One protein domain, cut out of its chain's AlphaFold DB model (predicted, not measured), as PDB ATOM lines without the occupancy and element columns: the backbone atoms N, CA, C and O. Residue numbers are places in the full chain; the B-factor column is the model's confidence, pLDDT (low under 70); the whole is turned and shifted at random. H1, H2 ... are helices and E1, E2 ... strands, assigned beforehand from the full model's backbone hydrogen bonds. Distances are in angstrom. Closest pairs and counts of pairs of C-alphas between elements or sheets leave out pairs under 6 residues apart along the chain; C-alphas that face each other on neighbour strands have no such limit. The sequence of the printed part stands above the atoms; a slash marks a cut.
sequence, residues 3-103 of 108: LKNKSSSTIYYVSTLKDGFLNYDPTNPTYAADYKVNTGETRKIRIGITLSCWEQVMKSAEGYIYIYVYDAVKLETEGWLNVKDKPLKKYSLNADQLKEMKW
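This is residues 3 to 103 of the 108 residues of an uncharacterized protein of Porphyromonadaceae bacterium (UniProt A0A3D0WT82). A narrow three-stranded sheet, E2, E4 and E5, runs through the middle, with short helices at its two ends: H3, with H4 near it, at one, and H2 and H5 at the other. The small helix H1 is beside the E2 edge, at the sheet's level, while a separate little two-stranded sheet of E1 and E3 stands off over one face of the larger sheet, where the closest C-alphas of E1 and E2, those of Asn 5 and Ile 11, are 7.5 A apart. You are looking at 101 printed residues with five named helices and five named strands, in the order E1 E2 H1 E3 H2 E4 H3 H4 E5 H5. The larger sheet has the order E2, E4, E5, all antiparallel, and the class is mixed, helices and strands. The whole is compact, with a radius of gyration of the C-alphas of 13.4 A and spans of 40 by 27 by 23 A.

Find C-alpha 65 at (24.471, 38.206, 31.380); from there E4, residues 65 to 71, runs 20.0 A to C-alpha 71 at (21.057, 57.418, 35.939). Beside it look for E2, residues 11 to 16, 17.0 A long, and E5, residues 89 to 93, 12.9 A long. The short strands are E1, residues 3 to 5, and E3, residues 42 to 44. The helices are H1, residues 32 to 35, H2, residues 54 to 60, H3, residues 72 to 78, H4, residues 80 to 83, and H5, residues 95 to 100, which ends at C-alpha 100 at (38.543, 38.215, 33.840).

Start at the inner strand E4: it is antiparallel to E2 at 157 degrees, with N 14 and O 68 2.9 A apart, within hydrogen-bond range. It is antiparallel to E5 at 165 degrees, with N 91 and O 67 2.8 A apart, also within range. Residues 11 to 12 of E2 also form a short antiparallel pairing with residues 36 to 37. H1 stands at the sheet's level, at a height of 1.3 A; its closest C-alphas to E2 are those of Tyr 35 and Tyr 13, 5.5 A apart. H3 only grazes the sheet with residues 72 to 76, and H2 with residues 54 to 58. H3 and H4 are close but not clearly touching, with the closest C-alphas, Leu 75 and Val 83, 6.1 A apart. H2 and H5 only just touch, with 3 pairs of C-alphas within 8 A, the closest Lys 59 and Ala 95 at 6.2 A; they run opposite ways at a steep tilt of 65 degrees. E1 and E3 are antiparallel at 155 degrees, with N 3 and O 43 2.7 A apart. In H2 and H3 every O i to N i+4 pair is within hydrogen-bond range, in H5 1 of 2, and H1 and H4 are too short for such a pair.

The C-alphas farthest apart are those of Ser 60 and Thr 77, 39.9 A. The printed part has no cut, and its one long link is E2 to H1, 15 residues. Confidence is under 70 at residues 48 to 57, 59 to 62 and 98 to 103; the mean pLDDT of the printed part is 83.2.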
ATOM      1  N   LEU A   3      30.351  45.505  40.806       83.44
ATOM      2  CA  LEU A   3      30.228  46.713  40.005       83.44
ATOM      3  C   LEU A   3      30.727  47.865  40.863       83.44
ATOM      4  O   LEU A   3      30.138  48.150  41.904       83.44
ATOM      5  N   LYS A   4      31.822  48.502  40.455       88.44
ATOM      6  CA  LYS A   4      32.295  49.731  41.094       88.44
ATOM      7  C   LYS A   4      31.781  50.940  40.331       88.44
ATOM      8  O   LYS A   4      32.109  51.059  39.156       88.44
ATOM      9  N   ASN A   5      31.040  51.826  40.987       89.88
ATOM     10  CA  ASN A   5      30.625  53.101  40.421       89.88
ATOM     11  C   ASN A   5      31.730  54.150  40.641       89.88
ATOM     12  O   ASN A   5      31.946  54.616  41.753       89.88
ATOM     13  N   LYS A   6      32.458  54.512  39.588       87.62
ATOM     14  CA  LYS A   6      33.429  55.618  39.567       87.62
ATOM     15  C   LYS A   6      32.856  56.893  38.940       87.62
ATOM     16  O   LYS A   6      33.614  57.805  38.632       87.62
ATOM     17  N   SER A   7      31.554  56.920  38.687       86.12
ATOM     18  CA  SER A   7      30.885  58.065  38.081       86.12
ATOM     19  C   SER A   7      30.743  59.213  39.067       86.12
ATOM     20  O   SER A   7      30.838  58.997  40.274       86.12
ATOM     21  N   SER A   8      30.489  60.421  38.570       88.38
ATOM     22  CA  SER A   8      30.175  61.571  39.424       88.38
ATOM     23  C   SER A   8      28.807  61.435  40.117       88.38
ATOM     24  O   SER A   8      28.610  61.989  41.199       88.38
ATOM     25  N   SER A   9      27.895  60.635  39.552       91.62
ATOM     26  CA  SER A   9      26.533  60.418  40.045       91.62
ATOM     27  C   SER A   9      26.253  58.989  40.533       91.62
ATOM     28  O   SER A   9      26.904  58.008  40.155       91.62
ATOM     29  N   THR A  10      25.228  58.870  41.381       95.06
ATOM     30  CA  THR A  10      24.649  57.585  41.786       95.06
ATOM     31  C   THR A  10      23.938  56.926  40.607       95.06
ATOM     32  O   THR A  10      23.276  57.591  39.810       95.06
ATOM     33  N   ILE A  11      24.036  55.602  40.528       95.31
ATOM     34  CA  ILE A  11      23.426  54.810  39.459       95.31
ATOM     35  C   ILE A  11      22.537  53.709  40.024       95.31
ATOM     36  O   ILE A  11      22.728  53.247  41.152       95.31
ATOM     37  N   TYR A  12      21.620  53.237  39.187       94.94
ATOM     38  CA  TYR A  12      20.989  51.933  39.348       94.94
ATOM     39  C   TYR A  12      21.531  50.957  38.313       94.94
ATOM     40  O   TYR A  12      21.913  51.354  37.208       94.94
ATOM     41  N   TYR A  13      21.527  49.670  38.649       92.56
ATOM     42  CA  TYR A  13      21.743  48.612  37.670       92.56
ATOM     43  C   TYR A  13      20.610  47.588  37.687       92.56
ATOM     44  O   TYR A  13      20.035  47.286  38.730       92.56
ATOM     45  N   VAL A  14      20.336  47.014  36.520       91.62
ATOM     46  CA  VAL A  14      19.473  45.843  36.340       91.62
ATOM     47  C   VAL A  14      20.287  44.780  35.631       91.62
ATOM     48  O   VAL A  14      21.050  45.095  34.719       91.62
ATOM     49  N   SER A  15      20.143  43.517  36.025       87.81
ATOM     50  CA  SER A  15      20.757  42.421  35.283       87.81
ATOM     51  C   SER A  15      19.813  41.251  35.030       87.81
ATOM     52  O   SER A  15      18.913  40.976  35.826       87.81
ATOM     53  N   THR A  16      20.008  40.592  33.887       85.94
ATOM     54  CA  THR A  16      19.158  39.513  33.373       85.94
ATOM     55  C   THR A  16      19.958  38.553  32.491       85.94
ATOM     56  O   THR A  16      20.991  38.918  31.935       85.94
ATOM     57  N   LEU A  17      19.474  37.317  32.359       83.06
ATOM     58  CA  LEU A  17      20.033  36.291  31.467       83.06
ATOM     59  C   LEU A  17      19.436  36.338  30.051       83.06
ATOM     60  O   LEU A  17      19.910  35.647  29.154       83.06
ATOM     61  N   LYS A  18      18.390  37.144  29.840       85.50
ATOM     62  CA  LYS A  18      17.743  37.338  28.540       85.50
ATOM     63  C   LYS A  18      17.784  38.813  28.169       85.50
ATOM     64  O   LYS A  18      17.294  39.649  28.926       85.50
ATOM     65  N   ASP A  19      18.326  39.118  26.996       89.50
ATOM     66  CA  ASP A  19      18.393  40.490  26.497       89.50
ATOM     67  C   ASP A  19      16.999  41.135  26.455       89.50
ATOM     68  O   ASP A  19      16.028  40.526  26.003       89.50
ATOM     69  N   GLY A  20      16.900  42.356  26.971       88.12
ATOM     70  CA  GLY A  20      15.677  43.153  27.020       88.12
ATOM     71  C   GLY A  20      14.666  42.686  28.067       88.12
ATOM     72  O   GLY A  20      13.592  43.270  28.184       88.12
ATOM     73  N   PHE A  21      14.975  41.652  28.856       88.69
ATOM     74  CA  PHE A  21      14.063  41.153  29.880       88.69
ATOM     75  C   PHE A  21      14.180  41.966  31.178       88.69
ATOM     76  O   PHE A  21      14.849  41.570  32.130       88.69
ATOM     77  N   LEU A  22      13.528  43.131  31.173       88.56
ATOM     78  CA  LEU A  22      13.541  44.162  32.215       88.56
ATOM     79  C   LEU A  22      12.226  44.157  33.015       88.56
ATOM     80  O   LEU A  22      11.419  45.082  32.940       88.56
ATOM     81  N   ASN A  23      11.964  43.063  33.728       83.12
ATOM     82  CA  ASN A  23      10.654  42.770  34.319       83.12
ATOM     83  C   ASN A  23      10.471  43.228  35.778       83.12
ATOM     84  O   ASN A  23       9.441  42.920  36.376       83.12
ATOM     85  N   TYR A  24      11.441  43.937  36.355       86.19
ATOM     86  CA  TYR A  24      11.336  44.504  37.700       86.19
ATOM     87  C   TYR A  24      11.825  45.949  37.722       86.19
ATOM     88  O   TYR A  24      12.677  46.328  36.922       86.19
ATOM     89  N   ASP A  25      11.277  46.735  38.644       91.00
ATOM     90  CA  ASP A  25      11.651  48.130  38.862       91.00
ATOM     91  C   ASP A  25      12.758  48.205  39.921       91.00
ATOM     92  O   ASP A  25      12.479  47.949  41.096       91.00
ATOM     93  N   PRO A  26      14.004  48.560  39.565       91.00
ATOM     94  CA  PRO A  26      15.109  48.584  40.520       91.00
ATOM     95  C   PRO A  26      14.969  49.679  41.593       91.00
ATOM     96  O   PRO A  26      15.752  49.673  42.539       91.00
ATOM     97  N   THR A  27      13.997  50.594  41.490       93.00
ATOM     98  CA  THR A  27      13.703  51.618  42.509       93.00
ATOM     99  C   THR A  27      12.719  51.155  43.581       93.00
ATOM    100  O   THR A  27      12.505  51.869  44.561       93.00
ATOM    101  N   ASN A  28      12.145  49.954  43.446       90.44
ATOM    102  CA  ASN A  28      11.187  49.430  44.410       90.44
ATOM    103  C   ASN A  28      11.777  49.437  45.840       90.44
ATOM    104  O   ASN A  28      12.809  48.794  46.065       90.44
ATOM    105  N   PRO A  29      11.126  50.088  46.823       90.62
ATOM    106  CA  PRO A  29      11.688  50.280  48.161       90.62
ATOM    107  C   PRO A  29      12.113  48.992  48.874       90.62
ATOM    108  O   PRO A  29      13.036  49.019  49.682       90.62
ATOM    109  N   THR A  30      11.478  47.858  48.563       88.88
ATOM    110  CA  THR A  30      11.797  46.560  49.168       88.88
ATOM    111  C   THR A  30      13.213  46.090  48.841       88.88
ATOM    112  O   THR A  30      13.828  45.403  49.652       88.88
ATOM    113  N   TYR A  31      13.736  46.437  47.664       85.62
ATOM    114  CA  TYR A  31      15.020  45.925  47.182       85.62
ATOM    115  C   TYR A  31      15.903  46.977  46.499       85.62
ATOM    116  O   TYR A  31      16.995  46.649  46.042       85.62
ATOM    117  N   ALA A  32      15.505  48.250  46.468       89.81
ATOM    118  CA  ALA A  32      16.255  49.321  45.810       89.81
ATOM    119  C   ALA A  32      17.702  49.447  46.301       89.81
ATOM    120  O   ALA A  32      18.607  49.684  45.503       89.81
ATOM    121  N   ALA A  33      17.943  49.235  47.598       89.62
ATOM    122  CA  ALA A  33      19.282  49.287  48.183       89.62
ATOM    123  C   ALA A  33      20.253  48.259  47.565       89.62
ATOM    124  O   ALA A  33      21.461  48.491  47.524       89.62
ATOM    125  N   ASP A  34      19.735  47.148  47.032       87.88
ATOM    126  CA  ASP A  34      20.544  46.112  46.386       87.88
ATOM    127  C   ASP A  34      20.989  46.492  44.965       87.88
ATOM    128  O   ASP A  34      22.006  45.984  44.468       87.88
ATOM    129  N   TYR A  35      20.245  47.396  44.322       91.25
ATOM    130  CA  TYR A  35      20.427  47.794  42.923       91.25
ATOM    131  C   TYR A  35      20.944  49.227  42.756       91.25
ATOM    132  O   TYR A  35      21.477  49.560  41.697       91.25
ATOM    133  N   LYS A  36      20.849  50.057  43.800       94.31
ATOM    134  CA  LYS A  36      21.445  51.395  43.864       94.31
ATOM    135  C   LYS A  36      22.927  51.302  44.228       94.31
ATOM    136  O   LYS A  36      23.312  50.589  45.163       94.31
ATOM    137  N   VAL A  37      23.770  52.029  43.502       94.25
ATOM    138  CA  VAL A  37      25.222  52.070  43.725       94.25
ATOM    139  C   VAL A  37      25.677  53.521  43.769       94.25
ATOM    140  O   VAL A  37      25.684  54.216  42.749       94.25
ATOM    141  N   ASN A  38      26.050  53.985  44.959       95.19
ATOM    142  CA  ASN A  38      26.473  55.365  45.171       95.19
ATOM    143  C   ASN A  38      27.829  55.647  44.514       95.19
ATOM    144  O   ASN A  38      28.582  54.730  44.176       95.19
ATOM    145  N   THR A  39      28.160  56.923  44.353       93.12
ATOM    146  CA  THR A  39      29.473  57.357  43.862       93.12
ATOM    147  C   THR A  39      30.611  56.762  44.700       93.12
ATOM    148  O   THR A  39      30.604  56.821  45.928       93.12
ATOM    149  N   GLY A  40      31.598  56.158  44.036       90.69
ATOM    150  CA  GLY A  40      32.749  55.489  44.653       90.69
ATOM    151  C   GLY A  40      32.470  54.076  45.179       90.69
ATOM    152  O   GLY A  40      33.416  53.329  45.459       90.69
ATOM    153  N   GLU A  41      31.202  53.679  45.286       92.38
ATOM    154  CA  GLU A  41      30.793  52.420  45.896       92.38
ATOM    155  C   GLU A  41      31.088  51.213  44.999       92.38
ATOM    156  O   GLU A  41      31.068  51.286  43.770       92.38
ATOM    157  N   THR A  42      31.357  50.069  45.629       87.25
ATOM    158  CA  THR A  42      31.449  48.771  44.955       87.25
ATOM    159  C   THR A  42      30.338  47.854  45.448       87.25
ATOM    160  O   THR A  42      30.258  47.553  46.635       87.25
ATOM    161  N   ARG A  43      29.495  47.375  44.532       86.50
ATOM    162  CA  ARG A  43      28.341  46.516  44.823       86.50
ATOM    163  C   ARG A  43      28.538  45.133  44.217       86.50
ATOM    164  O   ARG A  43      28.962  45.016  43.074       86.50
ATOM    165  N   LYS A  44      28.213  44.063  44.945       82.75
ATOM    166  CA  LYS A  44      28.118  42.724  44.342       82.75
ATOM    167  C   LYS A  44      26.893  42.688  43.427       82.75
ATOM    168  O   LYS A  44      25.794  42.963  43.895       82.75
ATOM    169  N   ILE A  45      27.079  42.351  42.154       79.69
ATOM    170  CA  ILE A  45      25.969  42.324  41.191       79.69
ATOM    171  C   ILE A  45      25.051  41.149  41.513       79.69
ATOM    172  O   ILE A  45      25.517  40.013  41.649       79.69
ATOM    173  N   ARG A  46      23.750  41.428  41.611       78.75
ATOM    174  CA  ARG A  46      22.694  40.419  41.723       78.75
ATOM    175  C   ARG A  46      22.076  40.143  40.360       78.75
ATOM    176  O   ARG A  46      21.696  41.083  39.666       78.75
ATOM    177  N   ILE A  47      21.979  38.863  40.003       72.56
ATOM    178  CA  ILE A  47      21.390  38.384  38.745       72.56
ATOM    179  C   ILE A  47      19.997  37.858  39.050       72.56
ATOM    180  O   ILE A  47      19.814  36.707  39.445       72.56
ATOM    181  N   GLY A  48      19.023  38.760  38.926       63.25
ATOM    182  CA  GLY A  48      17.655  38.532  39.378       63.25
ATOM    183  C   GLY A  48      17.535  38.321  40.894       63.25
ATOM    184  O   GLY A  48      18.506  38.390  41.647       63.25
ATOM    185  N   ILE A  49      16.301  38.070  41.336       53.84
ATOM    186  CA  ILE A  49      15.940  37.948  42.758       53.84
ATOM    187  C   ILE A  49      16.127  36.496  43.263       53.84
ATOM    188  O   ILE A  49      16.209  36.272  44.466       53.84
ATOM    189  N   THR A  50      16.236  35.503  42.368       51.00
ATOM    190  CA  THR A  50      16.022  34.080  42.720       51.00
ATOM    191  C   THR A  50      17.013  33.055  42.154       51.00
ATOM    192  O   THR A  50      16.857  31.869  42.437       51.00
ATOM    193  N   LEU A  51      18.032  33.426  41.373       53.47
ATOM    194  CA  LEU A  51      18.858  32.417  40.691       53.47
ATOM    195  C   LEU A  51      20.160  32.107  41.436       53.47
ATOM    196  O   LEU A  51      21.191  32.728  41.208       53.47
ATOM    197  N   SER A  52      20.127  31.071  42.273       53.22
ATOM    198  CA  SER A  52      21.296  30.552  43.000       53.22
ATOM    199  C   SER A  52      22.333  29.832  42.113       53.22
ATOM    200  O   SER A  52      23.437  29.583  42.584       53.22
ATOM    201  N   CYS A  53      22.026  29.523  40.840       58.06
ATOM    202  CA  CYS A  53      22.878  28.695  39.958       58.06
ATOM    203  C   CYS A  53      23.118  29.274  38.541       58.06
ATOM    204  O   CYS A  53      23.371  28.526  37.596       58.06
ATOM    205  N   TRP A  54      23.037  30.596  38.352       66.50
ATOM    206  CA  TRP A  54      23.160  31.228  37.024       66.50
ATOM    207  C   TRP A  54      24.494  30.937  36.311       66.50
ATOM    208  O   TRP A  54      24.528  30.839  35.086       66.50
ATOM    209  N   GLU A  55      25.586  30.755  37.058       63.97
ATOM    210  CA  GLU A  55      26.920  30.456  36.510       63.97
ATOM    211  C   GLU A  55      26.925  29.139  35.728       63.97
ATOM    212  O   GLU A  55      27.585  29.021  34.695       63.97
ATOM    213  N   GLN A  56      26.162  28.158  36.213       64.69
ATOM    214  CA  GLN A  56      26.040  26.845  35.596       64.69
ATOM    215  C   GLN A  56      25.176  26.922  34.332       64.69
ATOM    216  O   GLN A  56      25.575  26.394  33.298       64.69
ATOM    217  N   VAL A  57      24.070  27.678  34.390       66.81
ATOM    218  CA  VAL A  57      23.173  27.929  33.247       66.81
ATOM    219  C   VAL A  57      23.908  28.621  32.098       66.81
ATOM    220  O   VAL A  57      23.772  28.218  30.945       66.81
ATOM    221  N   MET A  58      24.731  29.630  32.387       70.25
ATOM    222  CA  MET A  58      25.484  30.316  31.336       70.25
ATOM    223  C   MET A  58      26.576  29.456  30.713       70.25
ATOM    224  O   MET A  58      26.748  29.499  29.500       70.25
ATOM    225  N   LYS A  59      27.307  28.678  31.522       65.12
ATOM    226  CA  LYS A  59      28.351  27.783  31.003       65.12
ATOM    227  C   LYS A  59      27.774  26.707  30.089       65.12
ATOM    228  O   LYS A  59      28.416  26.359  29.110       65.12
ATOM    229  N   SER A  60      26.579  26.194  30.393       63.00
ATOM    230  CA  SER A  60      25.929  25.170  29.567       63.00
ATOM    231  C   SER A  60      25.313  25.706  28.275       63.00
ATOM    232  O   SER A  60      25.105  24.931  27.351       63.00
ATOM    233  N   ALA A  61      24.984  26.998  28.219       63.66
ATOM    234  CA  ALA A  61      24.189  27.582  27.138       63.66
ATOM    235  C   ALA A  61      24.959  28.595  26.273       63.66
ATOM    236  O   ALA A  61      24.322  29.314  25.509       63.66
ATOM    237  N   GLU A  62      26.282  28.727  26.454       66.75
ATOM    238  CA  GLU A  62      27.071  29.857  25.919       66.75
ATOM    239  C   GLU A  62      26.381  31.211  26.192       66.75
ATOM    240  O   GLU A  62      26.367  32.137  25.382       66.75
ATOM    241  N   GLY A  63      25.732  31.288  27.357       76.62
ATOM    242  CA  GLY A  63      24.806  32.353  27.694       76.62
ATOM    243  C   GLY A  63      25.520  33.641  28.081       76.62
ATOM    244  O   GLY A  63      26.665  33.640  28.541       76.62
ATOM    245  N   TYR A  64      24.791  34.746  27.956       83.50
ATOM    246  CA  TYR A  64      25.248  36.067  28.363       83.50
ATOM    247  C   TYR A  64      24.449  36.559  29.568       83.50
ATOM    248  O   TYR A  64      23.233  36.373  29.644       83.50
ATOM    249  N   ILE A  65      25.121  37.262  30.475       84.69
ATOM    250  CA  ILE A  65      24.471  38.206  31.380       84.69
ATOM    251  C   ILE A  65      24.427  39.563  30.709       84.69
ATOM    252  O   ILE A  65      25.433  40.078  30.217       84.69
ATOM    253  N   TYR A  66      23.251  40.163  30.763       88.12
ATOM    254  CA  TYR A  66      23.011  41.522  30.338       88.12
ATOM    255  C   TYR A  66      22.910  42.405  31.571       88.12
ATOM    256  O   TYR A  66      22.152  42.090  32.488       88.12
ATOM    257  N   ILE A  67      23.675  43.495  31.603       89.81
ATOM    258  CA  ILE A  67      23.654  44.479  32.691       89.81
ATOM    259  C   ILE A  67      23.333  45.839  32.097       89.81
ATOM    260  O   ILE A  67      24.042  46.314  31.213       89.81
ATOM    261  N   TYR A  68      22.290  46.465  32.616       93.50
ATOM    262  CA  TYR A  68      21.787  47.763  32.202       93.50
ATOM    263  C   TYR A  68      22.060  48.746  33.327       93.50
ATOM    264  O   TYR A  68      21.724  48.469  34.476       93.50
ATOM    265  N   VAL A  69      22.697  49.867  33.010       93.94
ATOM    266  CA  VAL A  69      23.018  50.931  33.964       93.94
ATOM    267  C   VAL A  69      22.146  52.139  33.665       93.94
ATOM    268  O   VAL A  69      22.013  52.531  32.505       93.94
ATOM    269  N   TYR A  70      21.588  52.737  34.710       95.06
ATOM    270  CA  TYR A  70      20.672  53.867  34.634       95.06
ATOM    271  C   TYR A  70      21.140  55.001  35.542       95.06
ATOM    272  O   TYR A  70      21.685  54.758  36.621       95.06
ATOM    273  N   ASP A  71      20.894  56.233  35.103       94.12
ATOM    274  CA  ASP A  71      21.057  57.418  35.939       94.12
ATOM    275  C   ASP A  71      20.012  57.397  37.060       94.12
ATOM    276  O   ASP A  71      18.820  57.248  36.780       94.12
ATOM    277  N   ALA A  72      20.443  57.523  38.318       94.38
ATOM    278  CA  ALA A  72      19.511  57.444  39.439       94.38
ATOM    279  C   ALA A  72      18.519  58.607  39.464       94.38
ATOM    280  O   ALA A  72      17.353  58.376  39.763       94.38
ATOM    281  N   VAL A  73      18.950  59.819  39.103       93.19
ATOM    282  CA  VAL A  73      18.077  60.997  39.126       93.19
ATOM    283  C   VAL A  73      16.955  60.819  38.115       93.19
ATOM    284  O   VAL A  73      15.793  60.844  38.502       93.19
ATOM    285  N   LYS A  74      17.286  60.547  36.847       93.56
ATOM    286  CA  LYS A  74      16.270  60.320  35.807       93.56
ATOM    287  C   LYS A  74      15.322  59.194  36.173       93.56
ATOM    288  O   LYS A  74      14.118  59.315  35.976       93.56
ATOM    289  N   LEU A  75      15.862  58.094  36.691       94.00
ATOM    290  CA  LEU A  75      15.055  56.935  37.024       94.00
ATOM    291  C   LEU A  75      14.065  57.221  38.164       94.00
ATOM    292  O   LEU A  75      12.911  56.811  38.073       94.00
ATOM    293  N   GLU A  76      14.493  57.947  39.197       93.69
ATOM    294  CA  GLU A  76      13.651  58.330  40.336       93.69
ATOM    295  C   GLU A  76      12.633  59.426  39.978       93.69
ATOM    296  O   GLU A  76      11.533  59.433  40.526       93.69
ATOM    297  N   THR A  77      12.959  60.333  39.047       94.62
ATOM    298  CA  THR A  77      12.062  61.437  38.661       94.62
ATOM    299  C   THR A  77      11.078  61.068  37.556       94.62
ATOM    300  O   THR A  77       9.920  61.473  37.605       94.62
ATOM    301  N   GLU A  78      11.528  60.340  36.533       95.31
ATOM    302  CA  GLU A  78      10.702  59.981  35.372       95.31
ATOM    303  C   GLU A  78       9.990  58.635  35.574       95.31
ATOM    304  O   GLU A  78       8.980  58.367  34.924       95.31
ATOM    305  N   GLY A  79      10.485  57.794  36.484       93.19
ATOM    306  CA  GLY A  79       9.926  56.483  36.794       93.19
ATOM    307  C   GLY A  79      10.356  55.378  35.823       93.19
ATOM    308  O   GLY A  79      10.662  55.598  34.647       93.19
ATOM    309  N   TRP A  80      10.343  54.137  36.316       93.81
ATOM    310  CA  TRP A  80      10.880  52.978  35.597       93.81
ATOM    311  C   TRP A  80      10.258  52.733  34.224       93.81
ATOM    312  O   TRP A  80      10.978  52.485  33.258       93.81
ATOM    313  N   LEU A  81       8.932  52.848  34.108       93.38
ATOM    314  CA  LEU A  81       8.220  52.585  32.853       93.38
ATOM    315  C   LEU A  81       8.663  53.501  31.704       93.38
ATOM    316  O   LEU A  81       8.588  53.083  30.550       93.38
ATOM    317  N   ASN A  82       9.163  54.700  32.011       94.00
ATOM    318  CA  ASN A  82       9.609  55.684  31.025       94.00
ATOM    319  C   ASN A  82      11.103  55.557  30.680       94.00
ATOM    320  O   ASN A  82      11.535  55.970  29.598       94.00
ATOM    321  N   VAL A  83      11.890  54.973  31.589       93.94
ATOM    322  CA  VAL A  83      13.362  54.957  31.533       93.94
ATOM    323  C   VAL A  83      13.926  53.589  31.142       93.94
ATOM    324  O   VAL A  83      15.018  53.526  30.578       93.94
ATOM    325  N   LYS A  84      13.195  52.493  31.385       92.44
ATOM    326  CA  LYS A  84      13.694  51.111  31.239       92.44
ATOM    327  C   LYS A  84      14.367  50.805  29.897       92.44
ATOM    328  O   LYS A  84      15.408  50.152  29.876       92.44
ATOM    329  N   ASP A  85      13.840  51.344  28.801       93.00
ATOM    330  CA  ASP A  85      14.328  51.076  27.443       93.00
ATOM    331  C   ASP A  85      15.453  52.039  27.010       93.00
ATOM    332  O   ASP A  85      15.956  51.958  25.891       93.00
ATOM    333  N   LYS A  86      15.875  52.952  27.898       93.00
ATOM    334  CA  LYS A  86      16.908  53.974  27.662       93.00
ATOM    335  C   LYS A  86      18.042  53.881  28.698       93.00
ATOM    336  O   LYS A  86      18.291  54.844  29.428       93.00
ATOM    337  N   PRO A  87      18.738  52.733  28.801       94.00
ATOM    338  CA  PRO A  87      19.885  52.612  29.694       94.00
ATOM    339  C   PRO A  87      21.012  53.556  29.255       94.00
ATOM    340  O   PRO A  87      21.264  53.725  28.063       94.00
ATOM    341  N   LEU A  88      21.762  54.103  30.215       92.44
ATOM    342  CA  LEU A  88      23.015  54.813  29.931       92.44
ATOM    343  C   LEU A  88      24.033  53.881  29.269       92.44
ATOM    344  O   LEU A  88      24.794  54.273  28.385       92.44
ATOM    345  N   LYS A  89      24.068  52.628  29.733       90.62
ATOM    346  CA  LYS A  89      24.973  51.606  29.223       90.62
ATOM    347  C   LYS A  89      24.350  50.227  29.347       90.62
ATOM    348  O   LYS A  89      23.710  49.914  30.347       90.62
ATOM    349  N   LYS A  90      24.614  49.392  28.348       92.75
ATOM    350  CA  LYS A  90      24.334  47.960  28.352       92.75
ATOM    351  C   LYS A  90      25.649  47.200  28.202       92.75
ATOM    352  O   LYS A  90      26.451  47.525  27.326       92.75
ATOM    353  N   TYR A  91      25.847  46.196  29.041       88.88
ATOM    354  CA  TYR A  91      26.921  45.214  28.933       88.88
ATOM    355  C   TYR A  91      26.316  43.855  28.586       88.88
ATOM    356  O   TYR A  91      25.259  43.517  29.114       88.88
ATOM    357  N   SER A  92      26.991  43.089  27.733       88.88
ATOM    358  CA  SER A  92      26.626  41.720  27.349       88.88
ATOM    359  C   SER A  92      27.841  40.835  27.565       88.88
ATOM    360  O   SER A  92      28.853  41.018  26.895       88.88
ATOM    361  N   LEU A  93      27.763  39.950  28.556       81.12
ATOM    362  CA  LEU A  93      28.937  39.343  29.172       81.12
ATOM    363  C   LEU A  93      28.792  37.834  29.230       81.12
ATOM    364  O   LEU A  93      27.872  37.333  29.873       81.12
ATOM    365  N   ASN A  94      29.708  37.119  28.592       79.94
ATOM    366  CA  ASN A  94      29.761  35.666  28.688       79.94
ATOM    367  C   ASN A  94      30.494  35.209  29.967       79.94
ATOM    368  O   ASN A  94      31.060  36.006  30.723       79.94
ATOM    369  N   ALA A  95      30.493  33.897  30.210       72.69
ATOM    370  CA  ALA A  95      31.070  33.297  31.411       72.69
ATOM    371  C   ALA A  95      32.571  33.587  31.613       72.69
ATOM    372  O   ALA A  95      33.025  33.590  32.758       72.69
ATOM    373  N   ASP A  96      33.335  33.830  30.548       73.50
ATOM    374  CA  ASP A  96      34.780  34.063  30.637       73.50
ATOM    375  C   ASP A  96      35.101  35.537  30.898       73.50
ATOM    376  O   ASP A  96      35.851  35.845  31.826       73.50
ATOM    377  N   GLN A  97      34.405  36.460  30.228       74.50
ATOM    378  CA  GLN A  97      34.506  37.903  30.492       74.50
ATOM    379  C   GLN A  97      34.161  38.253  31.948       74.50
ATOM    380  O   GLN A  97      34.718  39.179  32.540       74.50
ATOM    381  N   LEU A  98      33.269  37.480  32.568       68.12
ATOM    382  CA  LEU A  98      32.902  37.640  33.973       68.12
ATOM    383  C   LEU A  98      34.005  37.249  34.954       68.12
ATOM    384  O   LEU A  98      34.076  37.851  36.031       68.12
ATOM    385  N   LYS A  99      34.847  36.273  34.599       63.38
ATOM    386  CA  LYS A  99      35.989  35.836  35.418       63.38
ATOM    387  C   LYS A  99      37.164  36.804  35.310       63.38
ATOM    388  O   LYS A  99      37.880  36.991  36.288       63.38
ATOM    389  N   GLU A 100      37.354  37.411  34.143       59.06
ATOM    390  CA  GLU A 100      38.543  38.215  33.840       59.06
ATOM    391  C   GLU A 100      38.414  39.690  34.242       59.06
ATOM    392  O   GLU A 100      39.408  40.345  34.569       59.06
ATOM    393  N   MET A 101      37.202  40.249  34.253       56.94
ATOM    394  CA  MET A 101      37.044  41.687  34.449       56.94
ATOM    395  C   MET A 101      37.142  42.115  35.924       56.94
ATOM    396  O   MET A 101      36.331  41.758  36.777       56.94
ATOM    397  N   LYS A 102      38.093  43.014  36.213       53.75
ATOM    398  CA  LYS A 102      38.117  43.873  37.413       53.75
ATOM    399  C   LYS A 102      37.081  45.004  37.271       53.75
ATOM    400  O   LYS A 102      37.433  46.179  37.168       53.75
ATOM    401  N   TRP A 103      35.806  44.626  37.186       57.06
ATOM    402  CA  TRP A 103      34.619  45.451  36.921       57.06
ATOM    403  C   TRP A 103      34.637  46.857  37.541       57.06
ATOM    404  O   TRP A 103      34.254  47.080  38.691       57.06
TER     405      TRP A 103